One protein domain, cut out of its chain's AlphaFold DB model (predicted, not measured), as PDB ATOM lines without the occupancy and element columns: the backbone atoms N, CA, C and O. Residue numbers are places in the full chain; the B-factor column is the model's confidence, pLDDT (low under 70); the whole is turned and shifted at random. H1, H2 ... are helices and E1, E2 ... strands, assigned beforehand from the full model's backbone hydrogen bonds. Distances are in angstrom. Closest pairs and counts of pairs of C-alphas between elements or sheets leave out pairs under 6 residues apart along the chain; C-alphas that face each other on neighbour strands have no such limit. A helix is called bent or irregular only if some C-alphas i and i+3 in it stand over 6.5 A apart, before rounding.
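What this domain is: This is residues 2 to 128 of the 128 residues of the protein "Thiol oxidoreductase" of Gemmatimonadetes bacterium (UniProt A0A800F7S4). With little regular structure, this is a loose cluster of short helices, H1, H3, H4 and H5, with H2 off to one side, a tiny hairpin E1-E2 near the first residues of H4, and a long loop within residues 8 to 40 reaching outward. The 127 printed residues hold, in order, H1 E1 E2 H2 H3 H4 H5, mostly helix, with only 48 in named elements. The whole is compact, radius of gyration of the C-alphas 15.6 A, spanning 45 by 38 by 33 A.

How they stand to each other: H1, residues 2 to 7, touches H5, residues 115 to 125, at a steep tilt of 64 degrees, opposite ways; the closest C-alphas, Glu 2 and Phe 124, are 6.2 A apart. E1, residues 41 to 43, and E2, residues 61 to 63, form an antiparallel hairpin; N 42 and O 62, 3.0 A, are within hydrogen-bond range. H2, residues 70 to 76, is close to but not clearly touching H5. H3, residues 92 to 97, only just touches H4, residues 101 to 112, with 3 pairs of C-alphas within 8 A, the closest Ile 96 and Arg 107, 5.9 A; H4 does so with residues 107 to 110 alone. H2 and H4 are irregular: C-alphas 71 and 74 are 7.7 A apart, 102 and 105 7.2 A. Every O i to N i+4 pair is within range in H1, H3 and H5; H4 has 6 of 8, H2 0 of 3 but 3 of 4 O i to N i+3.

Where its parts are: H1 begins at C-alpha 2 (43.629, 11.569, -36.129). H4 measures 17.8 A and H5 15.2 A, ending at C-alpha 125 (36.995, 7.758, -39.594).

The domain as a whole: The farthest C-alphas, Glu 24 and Ser 114, are 48.3 A apart. The printed part has no cut; links H1 to E1, E1 to E2 and H2 to H3 are long. No printed residue is under 70 in pLDDT.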
ATOM      1  N   GLU A   2      42.320  11.972 -35.592       97.81
ATOM      2  CA  GLU A   2      43.629  11.569 -36.129       97.81
ATOM      3  C   GLU A   2      44.735  11.357 -35.078       97.81
ATOM      4  O   GLU A   2      45.327  10.287 -35.014       97.81
ATOM      5  N   LEU A   3      44.962  12.311 -34.165       98.25
ATOM      6  CA  LEU A   3      45.951  12.114 -33.091       98.25
ATOM      7  C   LEU A   3      45.619  10.916 -32.187       98.25
ATOM      8  O   LEU A   3      46.518  10.190 -31.778       98.25
ATOM      9  N   LEU A   4      44.329  10.693 -31.897       98.50
ATOM     10  CA  LEU A   4      43.892   9.529 -31.123       98.50
ATOM     11  C   LEU A   4      44.147   8.240 -31.905       98.50
ATOM     12  O   LEU A   4      44.712   7.313 -31.339       98.50
ATOM     13  N   PHE A   5      43.798   8.221 -33.193       98.69
ATOM     14  CA  PHE A   5      44.026   7.109 -34.117       98.69
ATOM     15  C   PHE A   5      45.492   6.660 -34.111       98.69
ATOM     16  O   PHE A   5      45.777   5.476 -33.948       98.69
ATOM     17  N   ALA A   6      46.427   7.609 -34.199       98.38
ATOM     18  CA  ALA A   6      47.849   7.315 -34.082       98.38
ATOM     19  C   ALA A   6      48.228   6.842 -32.666       98.38
ATOM     20  O   ALA A   6      48.908   5.832 -32.513       98.38
ATOM     21  N   SER A   7      47.758   7.533 -31.621       98.31
ATOM     22  CA  SER A   7      48.155   7.254 -30.231       98.31
ATOM     23  C   SER A   7      47.707   5.893 -29.694       98.31
ATOM     24  O   SER A   7      48.390   5.332 -28.842       98.31
ATOM     25  N   ILE A   8      46.578   5.363 -30.179       98.50
ATOM     26  CA  ILE A   8      46.057   4.055 -29.759       98.50
ATOM     27  C   ILE A   8      46.567   2.909 -30.638       98.50
ATOM     28  O   ILE A   8      46.159   1.775 -30.430       98.50
ATOM     29  N   GLY A   9      47.439   3.196 -31.610       98.50
ATOM     30  CA  GLY A   9      48.096   2.184 -32.433       98.50
ATOM     31  C   GLY A   9      47.387   1.827 -33.738       98.50
ATOM     32  O   GLY A   9      47.892   0.977 -34.456       98.50
ATOM     33  N   CYS A  10      46.275   2.469 -34.126       98.62
ATOM     34  CA  CYS A  10      45.625   2.161 -35.413       98.62
ATOM     35  C   CYS A  10      46.564   2.406 -36.607       98.62
ATOM     36  O   CYS A  10      46.555   1.656 -37.582       98.62
ATOM     37  N   ALA A  11      47.405   3.438 -36.506       98.38
ATOM     38  CA  ALA A  11      48.349   3.830 -37.548       98.38
ATOM     39  C   ALA A  11      49.522   2.850 -37.756       98.38
ATOM     40  O   ALA A  11      50.333   3.099 -38.643       98.38
ATOM     41  N   SER A  12      49.643   1.769 -36.967       97.88
ATOM     42  CA  SER A  12      50.691   0.758 -37.184       97.88
ATOM     43  C   SER A  12      50.484  -0.041 -38.469       97.88
ATOM     44  O   SER A  12      51.470  -0.396 -39.099       97.88
ATOM     45  N   CYS A  13      49.222  -0.287 -38.840       98.44
ATOM     46  CA  CYS A  13      48.830  -0.986 -40.072       98.44
ATOM     47  C   CYS A  13      48.088  -0.031 -41.019       98.44
ATOM     48  O   CYS A  13      48.315   0.008 -42.228       98.44
ATOM     49  N   HIS A  14      47.225   0.831 -40.472       98.56
ATOM     50  CA  HIS A  14      46.564   1.883 -41.242       98.56
ATOM     51  C   HIS A  14      47.446   3.132 -41.355       98.56
ATOM     52  O   HIS A  14      47.066   4.226 -40.924       98.56
ATOM     53  N   THR A  15      48.652   2.965 -41.899       98.19
ATOM     54  CA  THR A  15      49.643   4.040 -42.015       98.19
ATOM     55  C   THR A  15      49.089   5.203 -42.841       98.19
ATOM     56  O   THR A  15      48.685   4.967 -43.983       98.19
ATOM     57  N   PRO A  16      49.052   6.444 -42.308       97.12
ATOM     58  CA  PRO A  16      48.396   7.570 -42.972       97.12
ATOM     59  C   PRO A  16      48.912   7.812 -44.387       97.12
ATOM     60  O   PRO A  16      48.118   7.887 -45.322       97.12
ATOM     61  N   ASP A  17      50.234   7.858 -44.531       96.25
ATOM     62  CA  ASP A  17      50.913   8.313 -45.736       96.25
ATOM     63  C   ASP A  17      51.518   7.152 -46.524       96.25
ATOM     64  O   ASP A  17      52.204   6.282 -45.984       96.25
ATOM     65  N   MET A  18      51.342   7.201 -47.837       96.19
ATOM     66  CA  MET A  18      52.051   6.376 -48.804       96.19
ATOM     67  C   MET A  18      52.664   7.269 -49.882       96.19
ATOM     68  O   MET A  18      52.238   8.401 -50.104       96.19
ATOM     69  N   ARG A  19      53.673   6.751 -50.582       97.00
ATOM     70  CA  ARG A  19      54.321   7.452 -51.695       97.00
ATOM     71  C   ARG A  19      54.420   6.526 -52.890       97.00
ATOM     72  O   ARG A  19      54.868   5.388 -52.747       97.00
ATOM     73  N   THR A  20      54.016   6.996 -54.064       96.94
ATOM     74  CA  THR A  20      54.222   6.236 -55.296       96.94
ATOM     75  C   THR A  20      55.715   6.094 -55.597       96.94
ATOM     76  O   THR A  20      56.558   6.874 -55.140       96.94
ATOM     77  N   GLY A  21      56.054   5.060 -56.366       96.38
ATOM     78  CA  GLY A  21      57.407   4.875 -56.876       96.38
ATOM     79  C   GLY A  21      57.754   5.870 -57.984       96.38
ATOM     80  O   GLY A  21      56.951   6.716 -58.378       96.38
ATOM     81  N   ARG A  22      58.967   5.728 -58.520       97.75
ATOM     82  CA  ARG A  22      59.370   6.461 -59.719       97.75
ATOM     83  C   ARG A  22      58.489   6.059 -60.909       97.75
ATOM     84  O   ARG A  22      58.279   4.864 -61.118       97.75
ATOM     85  N   SER A  23      58.024   7.024 -61.696       97.69
ATOM     86  CA  SER A  23      57.118   6.803 -62.828       97.69
ATOM     87  C   SER A  23      57.443   7.702 -64.023       97.69
ATOM     88  O   SER A  23      57.876   8.838 -63.867       97.69
ATOM     89  N   GLU A  24      57.200   7.208 -65.239       97.94
ATOM     90  CA  GLU A  24      57.245   8.024 -66.466       97.94
ATOM     91  C   GLU A  24      55.995   8.907 -66.616       97.94
ATOM     92  O   GLU A  24      56.000   9.914 -67.326       97.94
ATOM     93  N   ILE A  25      54.911   8.541 -65.927       97.94
ATOM     94  CA  ILE A  25      53.696   9.343 -65.850       97.94
ATOM     95  C   ILE A  25      53.922  10.396 -64.767       97.94
ATOM     96  O   ILE A  25      53.869  10.083 -63.582       97.94
ATOM     97  N   VAL A  26      54.132  11.648 -65.182       96.56
ATOM     98  CA  VAL A  26      54.497  12.774 -64.297       96.56
ATOM     99  C   VAL A  26      53.564  12.911 -63.091       96.56
ATOM    100  O   VAL A  26      54.025  13.149 -61.982       96.56
ATOM    101  N   VAL A  27      52.256  12.714 -63.280       96.88
ATOM    102  CA  VAL A  27      51.264  12.827 -62.194       96.88
ATOM    103  C   VAL A  27      51.300  11.671 -61.185       96.88
ATOM    104  O   VAL A  27      50.545  11.698 -60.221       96.88
ATOM    105  N   LEU A  28      52.139  10.654 -61.401       97.12
ATOM    106  CA  LEU A  28      52.329   9.500 -60.518       97.12
ATOM    107  C   LEU A  28      53.780   9.363 -60.028       97.12
ATOM    108  O   LEU A  28      54.079   8.387 -59.343       97.12
ATOM    109  N   ASP A  29      54.693  10.268 -60.384       97.81
ATOM    110  CA  ASP A  29      56.111  10.161 -60.021       97.81
ATOM    111  C   ASP A  29      56.361  10.696 -58.603       97.81
ATOM    112  O   ASP A  29      56.237  11.894 -58.355       97.81
ATOM    113  N   GLN A  30      56.700   9.804 -57.664       97.44
ATOM    114  CA  GLN A  30      57.026  10.145 -56.267       97.44
ATOM    115  C   GLN A  30      55.957  10.979 -55.530       97.44
ATOM    116  O   GLN A  30      56.274  11.808 -54.673       97.44
ATOM    117  N   VAL A  31      54.685  10.740 -55.836       97.69
ATOM    118  CA  VAL A  31      53.542  11.457 -55.271       97.69
ATOM    119  C   VAL A  31      53.181  10.874 -53.911       97.69
ATOM    120  O   VAL A  31      52.989   9.666 -53.776       97.69
ATOM    121  N   GLU A  32      53.086  11.739 -52.905       97.50
ATOM    122  CA  GLU A  32      52.582  11.392 -51.576       97.50
ATOM    123  C   GLU A  32      51.050  11.451 -51.552       97.50
ATOM    124  O   GLU A  32      50.444  12.339 -52.155       97.50
ATOM    125  N   PHE A  33      50.422  10.484 -50.887       95.75
ATOM    126  CA  PHE A  33      48.972  10.379 -50.761       95.75
ATOM    127  C   PHE A  33      48.580   9.733 -49.429       95.75
ATOM    128  O   PHE A  33      49.345   8.960 -48.855       95.75
ATOM    129  N   HIS A  34      47.367  10.028 -48.956       95.88
ATOM    130  CA  HIS A  34      46.917   9.659 -47.612       95.88
ATOM    131  C   HIS A  34      45.879   8.528 -47.654       95.88
ATOM    132  O   HIS A  34      44.674   8.772 -47.578       95.88
ATOM    133  N   ALA A  35      46.332   7.290 -47.861       96.94
ATOM    134  CA  ALA A  35      45.443   6.136 -48.021       96.94
ATOM    135  C   ALA A  35      45.122   5.399 -46.711       96.94
ATOM    136  O   ALA A  35      44.195   4.584 -46.706       96.94
ATOM    137  N   TYR A  36      45.841   5.677 -45.613       98.31
ATOM    138  CA  TYR A  36      45.625   5.024 -44.312       98.31
ATOM    139  C   TYR A  36      45.705   3.489 -44.398       98.31
ATOM    140  O   TYR A  36      44.805   2.760 -43.974       98.31
ATOM    141  N   THR A  37      46.783   3.001 -45.003       98.56
ATOM    142  CA  THR A  37      47.089   1.583 -45.218       98.56
ATOM    143  C   THR A  37      48.573   1.418 -45.510       98.56
ATOM    144  O   THR A  37      49.190   2.303 -46.106       98.56
ATOM    145  N   ASP A  38      49.126   0.274 -45.137       97.81
ATOM    146  CA  ASP A  38      50.453  -0.188 -45.541       97.81
ATOM    147  C   ASP A  38      50.411  -1.219 -46.685       97.81
ATOM    148  O   ASP A  38      51.451  -1.587 -47.234       97.81
ATOM    149  N   LEU A  39      49.210  -1.657 -47.083       97.12
ATOM    150  CA  LEU A  39      48.940  -2.725 -48.049       97.12
ATOM    151  C   LEU A  39      49.565  -4.088 -47.690       97.12
ATOM    152  O   LEU A  39      49.650  -4.957 -48.564       97.12
ATOM    153  N   LEU A  40      49.970  -4.296 -46.437       97.31
ATOM    154  CA  LEU A  40      50.536  -5.551 -45.950       97.31
ATOM    155  C   LEU A  40      49.442  -6.503 -45.455       97.31
ATOM    156  O   LEU A  40      48.291  -6.108 -45.266       97.31
ATOM    157  N   LEU A  41      49.815  -7.777 -45.304       97.00
ATOM    158  CA  LEU A  41      49.002  -8.807 -44.661       97.00
ATOM    159  C   LEU A  41      49.290  -8.811 -43.160       97.00
ATOM    160  O   LEU A  41      50.457  -8.781 -42.772       97.00
ATOM    161  N   HIS A  42      48.235  -8.893 -42.355       97.75
ATOM    162  CA  HIS A  42      48.324  -8.978 -40.899       97.75
ATOM    163  C   HIS A  42      47.432 -10.085 -40.372       97.75
ATOM    164  O   HIS A  42      46.305 -10.247 -40.846       97.75
ATOM    165  N   ASP A  43      47.910 -10.795 -39.351       97.25
ATOM    166  CA  ASP A  43      47.080 -11.737 -38.610       97.25
ATOM    167  C   ASP A  43      46.004 -10.975 -37.822       97.25
ATOM    168  O   ASP A  43      46.297 -10.245 -36.871       97.25
ATOM    169  N   MET A  44      44.741 -11.159 -38.208       97.25
ATOM    170  CA  MET A  44      43.580 -10.548 -37.553       97.25
ATOM    171  C   MET A  44      42.955 -11.454 -36.484       97.25
ATOM    172  O   MET A  44      41.965 -11.084 -35.844       97.25
ATOM    173  N   GLY A  45      43.550 -12.622 -36.243       97.00
ATOM    174  CA  GLY A  45      43.133 -13.572 -35.227       97.00
ATOM    175  C   GLY A  45      41.941 -14.453 -35.622       97.00
ATOM    176  O   GLY A  45      41.319 -14.279 -36.670       97.00
ATOM    177  N   PRO A  46      41.583 -15.409 -34.746       96.31
ATOM    178  CA  PRO A  46      40.667 -16.506 -35.072       96.31
ATOM    179  C   PRO A  46      39.214 -16.081 -35.323       96.31
ATOM    180  O   PRO A  46      38.445 -16.848 -35.887       96.31
ATOM    181  N   GLU A  47      38.800 -14.885 -34.898       95.75
ATOM    182  CA  GLU A  47      37.432 -14.395 -35.147       95.75
ATOM    183  C   GLU A  47      37.206 -13.980 -36.608       95.75
ATOM    184  O   GLU A  47      36.057 -13.949 -37.068       95.75
ATOM    185  N   LEU A  48      38.296 -13.674 -37.319       94.88
ATOM    186  CA  LEU A  48      38.323 -13.331 -38.739       94.88
ATOM    187  C   LEU A  48      39.045 -14.393 -39.573       94.88
ATOM    188  O   LEU A  48      39.392 -14.126 -40.713       94.88
ATOM    189  N   ASP A  49      39.246 -15.585 -39.025       94.88
ATOM    190  CA  ASP A  49      39.738 -16.737 -39.770       94.88
ATOM    191  C   ASP A  49      38.551 -17.449 -40.437       94.88
ATOM    192  O   ASP A  49      37.653 -17.952 -39.753       94.88
ATOM    193  N   ASP A  50      38.514 -17.467 -41.769       88.62
ATOM    194  CA  ASP A  50      37.474 -18.157 -42.543       88.62
ATOM    195  C   ASP A  50      37.854 -19.610 -42.897       88.62
ATOM    196  O   ASP A  50      37.066 -20.345 -43.504       88.62
ATOM    197  N   GLY A  51      39.045 -20.056 -42.480       91.19
ATOM    198  CA  GLY A  51      39.591 -21.379 -42.757       91.19
ATOM    199  C   GLY A  51      39.985 -21.601 -44.219       91.19
ATOM    200  O   GLY A  51      40.273 -22.742 -44.598       91.19
ATOM    201  N   TYR A  52      39.998 -20.554 -45.048       89.00
ATOM    202  CA  TYR A  52      40.325 -20.623 -46.464       89.00
ATOM    203  C   TYR A  52      41.655 -19.928 -46.767       89.00
ATOM    204  O   TYR A  52      41.933 -18.812 -46.352       89.00
ATOM    205  N   THR A  53      42.534 -20.617 -47.494       87.25
ATOM    206  CA  THR A  53      43.860 -20.083 -47.830       87.25
ATOM    207  C   THR A  53      43.814 -19.337 -49.158       87.25
ATOM    208  O   THR A  53      43.570 -19.938 -50.208       87.25
ATOM    209  N   GLU A  54      44.160 -18.052 -49.142       85.25
ATOM    210  CA  GLU A  54      44.325 -17.249 -50.354       85.25
ATOM    211  C   GLU A  54      45.791 -17.232 -50.814       85.25
ATOM    212  O   GLU A  54      46.604 -16.356 -50.502       85.25
ATOM    213  N   GLY A  55      46.159 -18.252 -51.592       88.75
ATOM    214  CA  GLY A  55      47.499 -18.384 -52.160       88.75
ATOM    215  C   GLY A  55      48.560 -18.680 -51.098       88.75
ATOM    216  O   GLY A  55      48.777 -19.838 -50.758       88.75
ATOM    217  N   ARG A  56      49.276 -17.644 -50.647       91.25
ATOM    218  CA  ARG A  56      50.319 -17.748 -49.606       91.25
ATOM    219  C   ARG A  56      49.931 -17.086 -48.282       91.25
ATOM    220  O   ARG A  56      50.702 -17.228 -47.339       91.25
ATOM    221  N   ALA A  57      48.801 -16.381 -48.230       93.44
ATOM    222  CA  ALA A  57      48.280 -15.822 -46.989       93.44
ATOM    223  C   ALA A  57      47.786 -16.954 -46.083       93.44
ATOM    224  O   ALA A  57      47.170 -17.910 -46.567       93.44
ATOM    225  N   LEU A  58      48.061 -16.860 -44.787       92.94
ATOM    226  CA  LEU A  58      47.409 -17.701 -43.788       92.94
ATOM    227  C   LEU A  58      45.914 -17.357 -43.721       92.94
ATOM    228  O   LEU A  58      45.488 -16.286 -44.134       92.94
ATOM    229  N   THR A  59      45.107 -18.271 -43.194       94.69
ATOM    230  CA  THR A  59      43.639 -18.144 -43.204       94.69
ATOM    231  C   THR A  59      43.113 -17.019 -42.302       94.69
ATOM    232  O   THR A  59      42.003 -16.535 -42.489       94.69
ATOM    233  N   SER A  60      43.927 -16.556 -41.347       95.25
ATOM    234  CA  SER A  60      43.641 -15.397 -40.496       95.25
ATOM    235  C   SER A  60      44.305 -14.099 -40.971       95.25
ATOM    236  O   SER A  60      44.122 -13.052 -40.341       95.25
ATOM    237  N   GLU A  61      45.092 -14.145 -42.052       96.12
ATOM    238  CA  GLU A  61      45.806 -12.982 -42.571       96.12
ATOM    239  C   GLU A  61      44.938 -12.180 -43.537       96.12
ATOM    240  O   GLU A  61      44.488 -12.681 -44.567       96.12
ATOM    241  N   TRP A  62      44.787 -10.887 -43.258       96.31
ATOM    242  CA  TRP A  62      44.054  -9.972 -44.125       96.31
ATOM    243  C   TRP A  62      44.922  -8.803 -44.538       96.31
ATOM    244  O   TRP A  62      45.692  -8.256 -43.747       96.31
ATOM    245  N   ARG A  63      44.769  -8.384 -45.795       96.88
ATOM    246  CA  ARG A  63      45.411  -7.168 -46.280       96.88
ATOM    247  C   ARG A  63      44.732  -5.958 -45.659       96.88
ATOM    248  O   ARG A  63      43.525  -5.817 -45.838       96.88
ATOM    249  N   THR A  64      45.491  -5.040 -45.068       98.06
ATOM    250  CA  THR A  64      44.952  -3.765 -44.576       98.06
ATOM    251  C   THR A  64      44.322  -2.971 -45.731       98.06
ATOM    252  O   THR A  64      45.046  -2.500 -46.616       98.06
ATOM    253  N   PRO A  65      42.988  -2.802 -45.808       97.00
ATOM    254  CA  PRO A  65      42.396  -2.012 -46.877       97.00
ATOM    255  C   PRO A  65      42.658  -0.511 -46.644       97.00
ATOM    256  O   PRO A  65      42.669  -0.068 -45.493       97.00
ATOM    257  N   PRO A  66      42.853   0.289 -47.712       97.62
ATOM    258  CA  PRO A  66      42.840   1.744 -47.605       97.62
ATOM    259  C   PRO A  66      41.571   2.244 -46.902       97.62
ATOM    260  O   PRO A  66      40.475   1.811 -47.262       97.62
ATOM    261  N   LEU A  67      41.698   3.178 -45.955       97.94
ATOM    262  CA  LEU A  67      40.537   3.796 -45.292       97.94
ATOM    263  C   LEU A  67      39.996   5.021 -46.039       97.94
ATOM    264  O   LEU A  67      39.008   5.607 -45.605       97.94
ATOM    265  N   TRP A  68      40.611   5.421 -47.152       94.19
ATOM    266  CA  TRP A  68      40.082   6.499 -47.988       94.19
ATOM    267  C   TRP A  68      38.647   6.195 -48.476       94.19
ATOM    268  O   TRP A  68      38.329   5.122 -48.985       94.19
ATOM    269  N   GLY A  69      37.730   7.132 -48.298       92.88
ATOM    270  CA  GLY A  69      36.315   6.948 -48.592       92.88
ATOM    271  C   GLY A  69      35.584   5.960 -47.675       92.88
ATOM    272  O   GLY A  69      34.447   5.596 -47.983       92.88
ATOM    273  N   ILE A  70      36.161   5.527 -46.549       95.38
ATOM    274  CA  ILE A  70      35.437   4.648 -45.620       95.38
ATOM    275  C   ILE A  70      34.228   5.366 -44.995       95.38
ATOM    276  O   ILE A  70      33.210   4.739 -44.699       95.38
ATOM    277  N   GLY A  71      34.284   6.694 -44.849       93.50
ATOM    278  CA  GLY A  71      33.188   7.501 -44.314       93.50
ATOM    279  C   GLY A  71      31.951   7.571 -45.213       93.50
ATOM    280  O   GLY A  71      30.880   7.947 -44.741       93.50
ATOM    281  N   ILE A  72      32.073   7.194 -46.490       91.31
ATOM    282  CA  ILE A  72      30.989   7.243 -47.486       91.31
ATOM    283  C   ILE A  72      30.438   5.857 -47.854       91.31
ATOM    284  O   ILE A  72      29.558   5.765 -48.709       91.31
ATOM    285  N   GLN A  73      30.889   4.789 -47.185       89.69
ATOM    286  CA  GLN A  73      30.502   3.400 -47.472       89.69
ATOM    287  C   GLN A  73      28.978   3.174 -47.427       89.69
ATOM    288  O   GLN A  73      28.411   2.553 -48.325       89.69
ATOM    289  N   GLU A  74      28.301   3.759 -46.434       88.75
ATOM    290  CA  GLU A  74      26.840   3.697 -46.261       88.75
ATOM    291  C   GLU A  74      26.079   4.218 -47.495       88.75
ATOM    292  O   GLU A  74      25.056   3.656 -47.892       88.75
ATOM    293  N   ASN A  75      26.621   5.243 -48.164       88.12
ATOM    294  CA  ASN A  75      25.994   5.868 -49.330       88.12
ATOM    295  C   ASN A  75      26.094   4.998 -50.591       88.12
ATOM    296  O   ASN A  75      25.249   5.112 -51.479       88.12
ATOM    297  N   PHE A  76      27.104   4.129 -50.686       83.50
ATOM    298  CA  PHE A  76      27.304   3.256 -51.848       83.50
ATOM    299  C   PHE A  76      26.581   1.913 -51.738       83.50
ATOM    300  O   PHE A  76      26.358   1.258 -52.754       83.50
ATOM    301  N   GLN A  77      26.189   1.511 -50.530       79.75
ATOM    302  CA  GLN A  77      25.602   0.197 -50.246       79.75
ATOM    303  C   GLN A  77      24.097   0.264 -49.933       79.75
ATOM    304  O   GLN A  77      23.540  -0.610 -49.277       79.75
ATOM    305  N   GLY A  78      23.412   1.295 -50.437       82.19
ATOM    306  CA  GLY A  78      21.956   1.410 -50.314       82.19
ATOM    307  C   GLY A  78      21.474   1.863 -48.934       82.19
ATOM    308  O   GLY A  78      20.351   1.539 -48.557       82.19
ATOM    309  N   GLY A  79      22.298   2.618 -48.197       87.56
ATOM    310  CA  GLY A  79      21.949   3.188 -46.891       87.56
ATOM    311  C   GLY A  79      22.360   2.332 -45.691       87.56
ATOM    312  O   GLY A  79      21.923   2.606 -44.581       87.56
ATOM    313  N   GLN A  80      23.173   1.295 -45.900       91.31
ATOM    314  CA  GLN A  80      23.740   0.467 -44.838       91.31
ATOM    315  C   GLN A  80      25.201   0.181 -45.164       91.31
ATOM    316  O   GLN A  80      25.501  -0.274 -46.260       91.31
ATOM    317  N   ALA A  81      26.107   0.419 -44.219       93.69
ATOM    318  CA  ALA A  81      27.502   0.029 -44.376       93.69
ATOM    319  C   ALA A  81      27.723  -1.437 -43.973       93.69
ATOM    320  O   ALA A  81      27.123  -1.909 -43.003       93.69
ATOM    321  N   PHE A  82      28.624  -2.107 -44.690       95.19
ATOM    322  CA  PHE A  82      29.151  -3.434 -44.384       95.19
ATOM    323  C   PHE A  82      30.685  -3.357 -44.352       95.19
ATOM    324  O   PHE A  82      31.322  -2.933 -45.324       95.19
ATOM    325  N   TYR A  83      31.270  -3.737 -43.219       96.19
ATOM    326  CA  TYR A  83      32.709  -3.709 -42.953       96.19
ATOM    327  C   TYR A  83      33.247  -5.119 -42.705       96.19
ATOM    328  O   TYR A  83      32.480  -6.036 -42.406       96.19
ATOM    329  N   LEU A  84      34.580  -5.239 -42.731       95.81
ATOM    330  CA  LEU A  84      35.326  -6.505 -42.708       95.81
ATOM    331  C   LEU A  84      35.140  -7.297 -44.010       95.81
ATOM    332  O   LEU A  84      34.337  -6.928 -44.867       95.81
ATOM    333  N   HIS A  85      35.929  -8.355 -44.185       93.69
ATOM    334  CA  HIS A  85      35.973  -9.119 -45.435       93.69
ATOM    335  C   HIS A  85      34.642  -9.811 -45.771       93.69
ATOM    336  O   HIS A  85      34.329 -10.015 -46.940       93.69
ATOM    337  N   ASP A  86      33.841 -10.129 -44.756       94.00
ATOM    338  CA  ASP A  86      32.566 -10.834 -44.885       94.00
ATOM    339  C   ASP A  86      31.339  -9.947 -44.627       94.00
ATOM    340  O   ASP A  86      30.204 -10.425 -44.634       94.00
ATOM    341  N   GLY A  87      31.548  -8.650 -44.389       94.38
ATOM    342  CA  GLY A  87      30.473  -7.686 -44.193       94.38
ATOM    343  C   GLY A  87      29.711  -7.818 -42.871       94.38
ATOM    344  O   GLY A  87      28.677  -7.166 -42.723       94.38
ATOM    345  N   ARG A  88      30.163  -8.627 -41.900       96.06
ATOM    346  CA  ARG A  88      29.393  -8.864 -40.658       96.06
ATOM    347  C   ARG A  88      29.228  -7.618 -39.782       96.06
ATOM    348  O   ARG A  88      28.293  -7.543 -38.985       96.06
ATOM    349  N   ALA A  89      30.145  -6.656 -39.885       97.50
ATOM    350  CA  ALA A  89      30.134  -5.452 -39.065       97.50
ATOM    351  C   ALA A  89      29.381  -4.312 -39.765       97.50
ATOM    352  O   ALA A  89      29.679  -3.961 -40.901       97.50
ATOM    353  N   LEU A  90      28.435  -3.701 -39.049       96.31
ATOM    354  CA  LEU A  90      27.563  -2.637 -39.575       96.31
ATOM    355  C   LEU A  90      27.959  -1.230 -39.106       96.31
ATOM    356  O   LEU A  90      27.424  -0.230 -39.580       96.31
ATOM    357  N   THR A  91      28.890  -1.144 -38.156       96.81
ATOM    358  CA  THR A  91      29.409   0.109 -37.596       96.81
ATOM    359  C   THR A  91      30.928   0.040 -37.484       96.81
ATOM    360  O   THR A  91      31.508  -1.049 -37.463       96.81
ATOM    361  N   PHE A  92      31.579   1.200 -37.381       97.69
ATOM    362  CA  PHE A  92      33.019   1.256 -37.128       97.69
ATOM    363  C   PHE A  92      33.379   0.617 -35.796       97.69
ATOM    364  O   PHE A  92      34.363  -0.101 -35.714       97.69
ATOM    365  N   GLU A  93      32.569   0.835 -34.767       98.44
ATOM    366  CA  GLU A  93      32.756   0.246 -33.448       98.44
ATOM    367  C   GLU A  93      32.740  -1.283 -33.524       98.44
ATOM    368  O   GLU A  93      33.672  -1.917 -33.041       98.44
ATOM    369  N   ALA A  94      31.749  -1.863 -34.215       98.31
ATOM    370  CA  ALA A  94      31.677  -3.305 -34.421       98.31
ATOM    371  C   ALA A  94      32.884  -3.824 -35.217       98.31
ATOM    372  O   ALA A  94      33.452  -4.850 -34.863       98.31
ATOM    373  N   ALA A  95      33.313  -3.107 -36.262       98.38
ATOM    374  CA  ALA A  95      34.488  -3.489 -37.042       98.38
ATOM    375  C   ALA A  95      35.778  -3.442 -36.202       98.38
ATOM    376  O   ALA A  95      36.586  -4.369 -36.260       98.38
ATOM    377  N   ILE A  96      35.958  -2.396 -35.390       98.50
ATOM    378  CA  ILE A  96      37.093  -2.259 -34.468       98.50
ATOM    379  C   ILE A  96      37.078  -3.397 -33.441       98.50
ATOM    380  O   ILE A  96      38.126  -3.965 -33.156       98.50
ATOM    381  N   ASP A  97      35.909  -3.787 -32.931       98.44
ATOM    382  CA  ASP A  97      35.780  -4.871 -31.953       98.44
ATOM    383  C   ASP A  97      36.247  -6.242 -32.468       98.44
ATOM    384  O   ASP A  97      36.701  -7.056 -31.662       98.44
ATOM    385  N   PHE A  98      36.213  -6.470 -33.784       98.38
ATOM    386  CA  PHE A  98      36.732  -7.686 -34.422       98.38
ATOM    387  C   PHE A  98      38.243  -7.655 -34.708       98.38
ATOM    388  O   PHE A  98      38.781  -8.634 -35.218       98.38
ATOM    389  N   HIS A  99      38.958  -6.568 -34.391       98.44
ATOM    390  CA  HIS A  99      40.416  -6.535 -34.544       98.44
ATOM    391  C   HIS A  99      41.086  -7.398 -33.463       98.44
ATOM    392  O   HIS A  99      41.357  -6.939 -32.353       98.44
ATOM    393  N   GLY A 100      41.308  -8.674 -33.782       98.12
ATOM    394  CA  GLY A 100      42.123  -9.616 -33.015       98.12
ATOM    395  C   GLY A 100      43.581  -9.619 -33.477       98.12
ATOM    396  O   GLY A 100      44.038  -8.654 -34.085       98.12
ATOM    397  N   GLY A 101      44.314 -10.694 -33.165       97.69
ATOM    398  CA  GLY A 101      45.698 -10.891 -33.615       97.69
ATOM    399  C   GLY A 101      46.594  -9.678 -33.340       97.69
ATOM    400  O   GLY A 101      46.655  -9.189 -32.208       97.69
ATOM    401  N   GLU A 102      47.245  -9.165 -34.380       98.38
ATOM    402  CA  GLU A 102      48.095  -7.968 -34.319       98.38
ATOM    403  C   GLU A 102      47.312  -6.689 -33.962       98.38
ATOM    404  O   GLU A 102      47.846  -5.788 -33.314       98.38
ATOM    405  N   GLY A 103      46.023  -6.620 -34.307       98.31
ATOM    406  CA  GLY A 103      45.138  -5.488 -34.012       98.31
ATOM    407  C   GLY A 103      44.568  -5.462 -32.587       98.31
ATOM    408  O   GLY A 103      43.971  -4.456 -32.187       98.31
ATOM    409  N   ALA A 104      44.761  -6.523 -31.795       98.69
ATOM    410  CA  ALA A 104      44.128  -6.681 -30.482       98.69
ATOM    411  C   ALA A 104      44.475  -5.550 -29.500       98.69
ATOM    412  O   ALA A 104      43.597  -5.050 -28.794       98.69
ATOM    413  N   ALA A 105      45.733  -5.098 -29.486       98.62
ATOM    414  CA  ALA A 105      46.165  -4.007 -28.614       98.62
ATOM    415  C   ALA A 105      45.445  -2.687 -28.947       98.62
ATOM    416  O   ALA A 105      44.982  -1.990 -28.042       98.62
ATOM    417  N   SER A 106      45.292  -2.376 -30.237       98.69
ATOM    418  CA  SER A 106      44.603  -1.170 -30.709       98.69
ATOM    419  C   SER A 106      43.099  -1.222 -30.428       98.69
ATOM    420  O   SER A 106      42.515  -0.225 -29.995       98.69
ATOM    421  N   ARG A 107      42.469  -2.394 -30.590       98.69
ATOM    422  CA  ARG A 107      41.076  -2.629 -30.177       98.69
ATOM    423  C   ARG A 107      40.889  -2.383 -28.685       98.69
ATOM    424  O   ARG A 107      39.964  -1.681 -28.279       98.69
ATOM    425  N   ASP A 108      41.748  -2.965 -27.857       98.81
ATOM    426  CA  ASP A 108      41.617  -2.867 -26.405       98.81
ATOM    427  C   ASP A 108      41.868  -1.427 -25.926       98.81
ATOM    428  O   ASP A 108      41.138  -0.918 -25.070       98.81
ATOM    429  N   ALA A 109      42.808  -0.714 -26.557       98.81
ATOM    430  CA  ALA A 109      43.011   0.715 -26.346       98.81
ATOM    431  C   ALA A 109      41.777   1.541 -26.751       98.81
ATOM    432  O   ALA A 109      41.359   2.415 -25.991       98.81
ATOM    433  N   PHE A 110      41.138   1.239 -27.890       98.81
ATOM    434  CA  PHE A 110      39.872   1.865 -28.285       98.81
ATOM    435  C   PHE A 110      38.763   1.624 -27.253       98.81
ATOM    436  O   PHE A 110      38.063   2.564 -26.870       98.81
ATOM    437  N   ARG A 111      38.613   0.390 -26.757       98.62
ATOM    438  CA  ARG A 111      37.613   0.042 -25.732       98.62
ATOM    439  C   ARG A 111      37.794   0.854 -24.453       98.62
ATOM    440  O   ARG A 111      36.789   1.269 -23.872       98.62
ATOM    441  N   ALA A 112      39.043   1.115 -24.069       98.69
ATOM    442  CA  ALA A 112      39.416   1.889 -22.888       98.69
ATOM    443  C   ALA A 112      39.235   3.414 -23.034       98.69
ATOM    444  O   ALA A 112      39.298   4.129 -22.032       98.69
ATOM    445  N   LEU A 113      39.002   3.934 -24.246       98.69
ATOM    446  CA  LEU A 113      38.747   5.360 -24.456       98.69
ATOM    447  C   LEU A 113      37.444   5.818 -23.787       98.69
ATOM    448  O   LEU A 113      36.452   5.085 -23.728       98.69
ATOM    449  N   SER A 114      37.428   7.087 -23.374       98.69
ATOM    450  CA  SER A 114      36.197   7.771 -22.976       98.69
ATOM    451  C   SER A 114      35.217   7.867 -24.151       98.69
ATOM    452  O   SER A 114      35.633   7.920 -25.311       98.69
ATOM    453  N   ASP A 115      33.916   7.983 -23.879       98.56
ATOM    454  CA  ASP A 115      32.908   8.145 -24.940       98.56
ATOM    455  C   ASP A 115      33.168   9.388 -25.805       98.56
ATOM    456  O   ASP A 115      32.960   9.378 -27.022       98.56
ATOM    457  N   ALA A 116      33.700  10.455 -25.199       98.62
ATOM    458  CA  ALA A 116      34.089  11.663 -25.916       98.62
ATOM    459  C   ALA A 116      35.241  11.403 -26.902       98.62
ATOM    460  O   ALA A 116      35.231  11.934 -28.017       98.62
ATOM    461  N   ASP A 117      36.219  10.584 -26.516       98.75
ATOM    462  CA  ASP A 117      37.358  10.225 -27.362       98.75
ATOM    463  C   ASP A 117      36.980   9.217 -28.443       98.75
ATOM    464  O   ASP A 117      37.355   9.418 -29.600       98.75
ATOM    465  N   LYS A 118      36.138   8.224 -28.125       98.75
ATOM    466  CA  LYS A 118      35.523   7.343 -29.130       98.75
ATOM    467  C   LYS A 118      34.797   8.172 -30.182       98.75
ATOM    468  O   LYS A 118      35.085   8.055 -31.370       98.75
ATOM    469  N   ALA A 119      33.956   9.120 -29.770       98.62
ATOM    470  CA  ALA A 119      33.260  10.004 -30.702       98.62
ATOM    471  C   ALA A 119      34.221  10.857 -31.555       98.62
ATOM    472  O   ALA A 119      33.946  11.100 -32.732       98.62
ATOM    473  N   ARG A 120      35.353  11.320 -31.001       98.75
ATOM    474  CA  ARG A 120      36.394  12.045 -31.759       98.75
ATOM    475  C   ARG A 120      37.087  11.157 -32.789       98.75
ATOM    476  O   ARG A 120      37.406  11.664 -33.864       98.75
ATOM    477  N   LEU A 121      37.359   9.896 -32.461       98.69
ATOM    478  CA  LEU A 121      37.960   8.927 -33.377       98.69
ATOM    479  C   LEU A 121      36.993   8.573 -34.508       98.69
ATOM    480  O   LEU A 121      37.337   8.699 -35.675       98.69
ATOM    481  N   LEU A 122      35.751   8.237 -34.172       98.31
ATOM    482  CA  LEU A 122      34.732   7.842 -35.146       98.31
ATOM    483  C   LEU A 122      34.363   8.981 -36.101       98.31
ATOM    484  O   LEU A 122      34.108   8.745 -37.276       98.31
ATOM    485  N   ARG A 123      34.357  10.236 -35.627       98.31
ATOM    486  CA  ARG A 123      34.215  11.403 -36.518       98.31
ATOM    487  C   ARG A 123      35.376  11.537 -37.497       98.31
ATOM    488  O   ARG A 123      35.149  11.990 -38.608       98.31
ATOM    489  N   PHE A 124      36.586  11.177 -37.080       98.31
ATOM    490  CA  PHE A 124      37.735  11.178 -37.975       98.31
ATOM    491  C   PHE A 124      37.627  10.062 -39.018       98.31
ATOM    492  O   PHE A 124      37.759  10.357 -40.195       98.31
ATOM    493  N   LEU A 125      37.257   8.837 -38.629       97.88
ATOM    494  CA  LEU A 125      36.995   7.758 -39.594       97.88
ATOM    495  C   LEU A 125      35.898   8.136 -40.604       97.88
ATOM    496  O   LEU A 125      36.036   7.867 -41.786       97.88
ATOM    497  N   ARG A 126      34.842   8.842 -40.168       96.06
ATOM    498  CA  ARG A 126      33.808   9.385 -41.071       96.06
ATOM    499  C   ARG A 126      34.305  10.474 -42.025       96.06
ATOM    500  O   ARG A 126      33.616  10.760 -42.996       96.06
ATOM    501  N   SER A 127      35.426  11.128 -41.723       96.06
ATOM    502  CA  SER A 127      36.011  12.151 -42.599       96.06
ATOM    503  C   SER A 127      36.995  11.590 -43.622       96.06
ATOM    504  O   SER A 127      37.454  12.361 -44.462       96.06
ATOM    505  N   LEU A 128      37.329  10.297 -43.520       94.75
ATOM    506  CA  LEU A 128      38.212   9.601 -44.449       94.75
ATOM    507  C   LEU A 128      37.465   9.136 -45.696       94.75
ATOM    508  O   LEU A 128      36.334   8.603 -45.585       94.75
TER     509      LEU A 128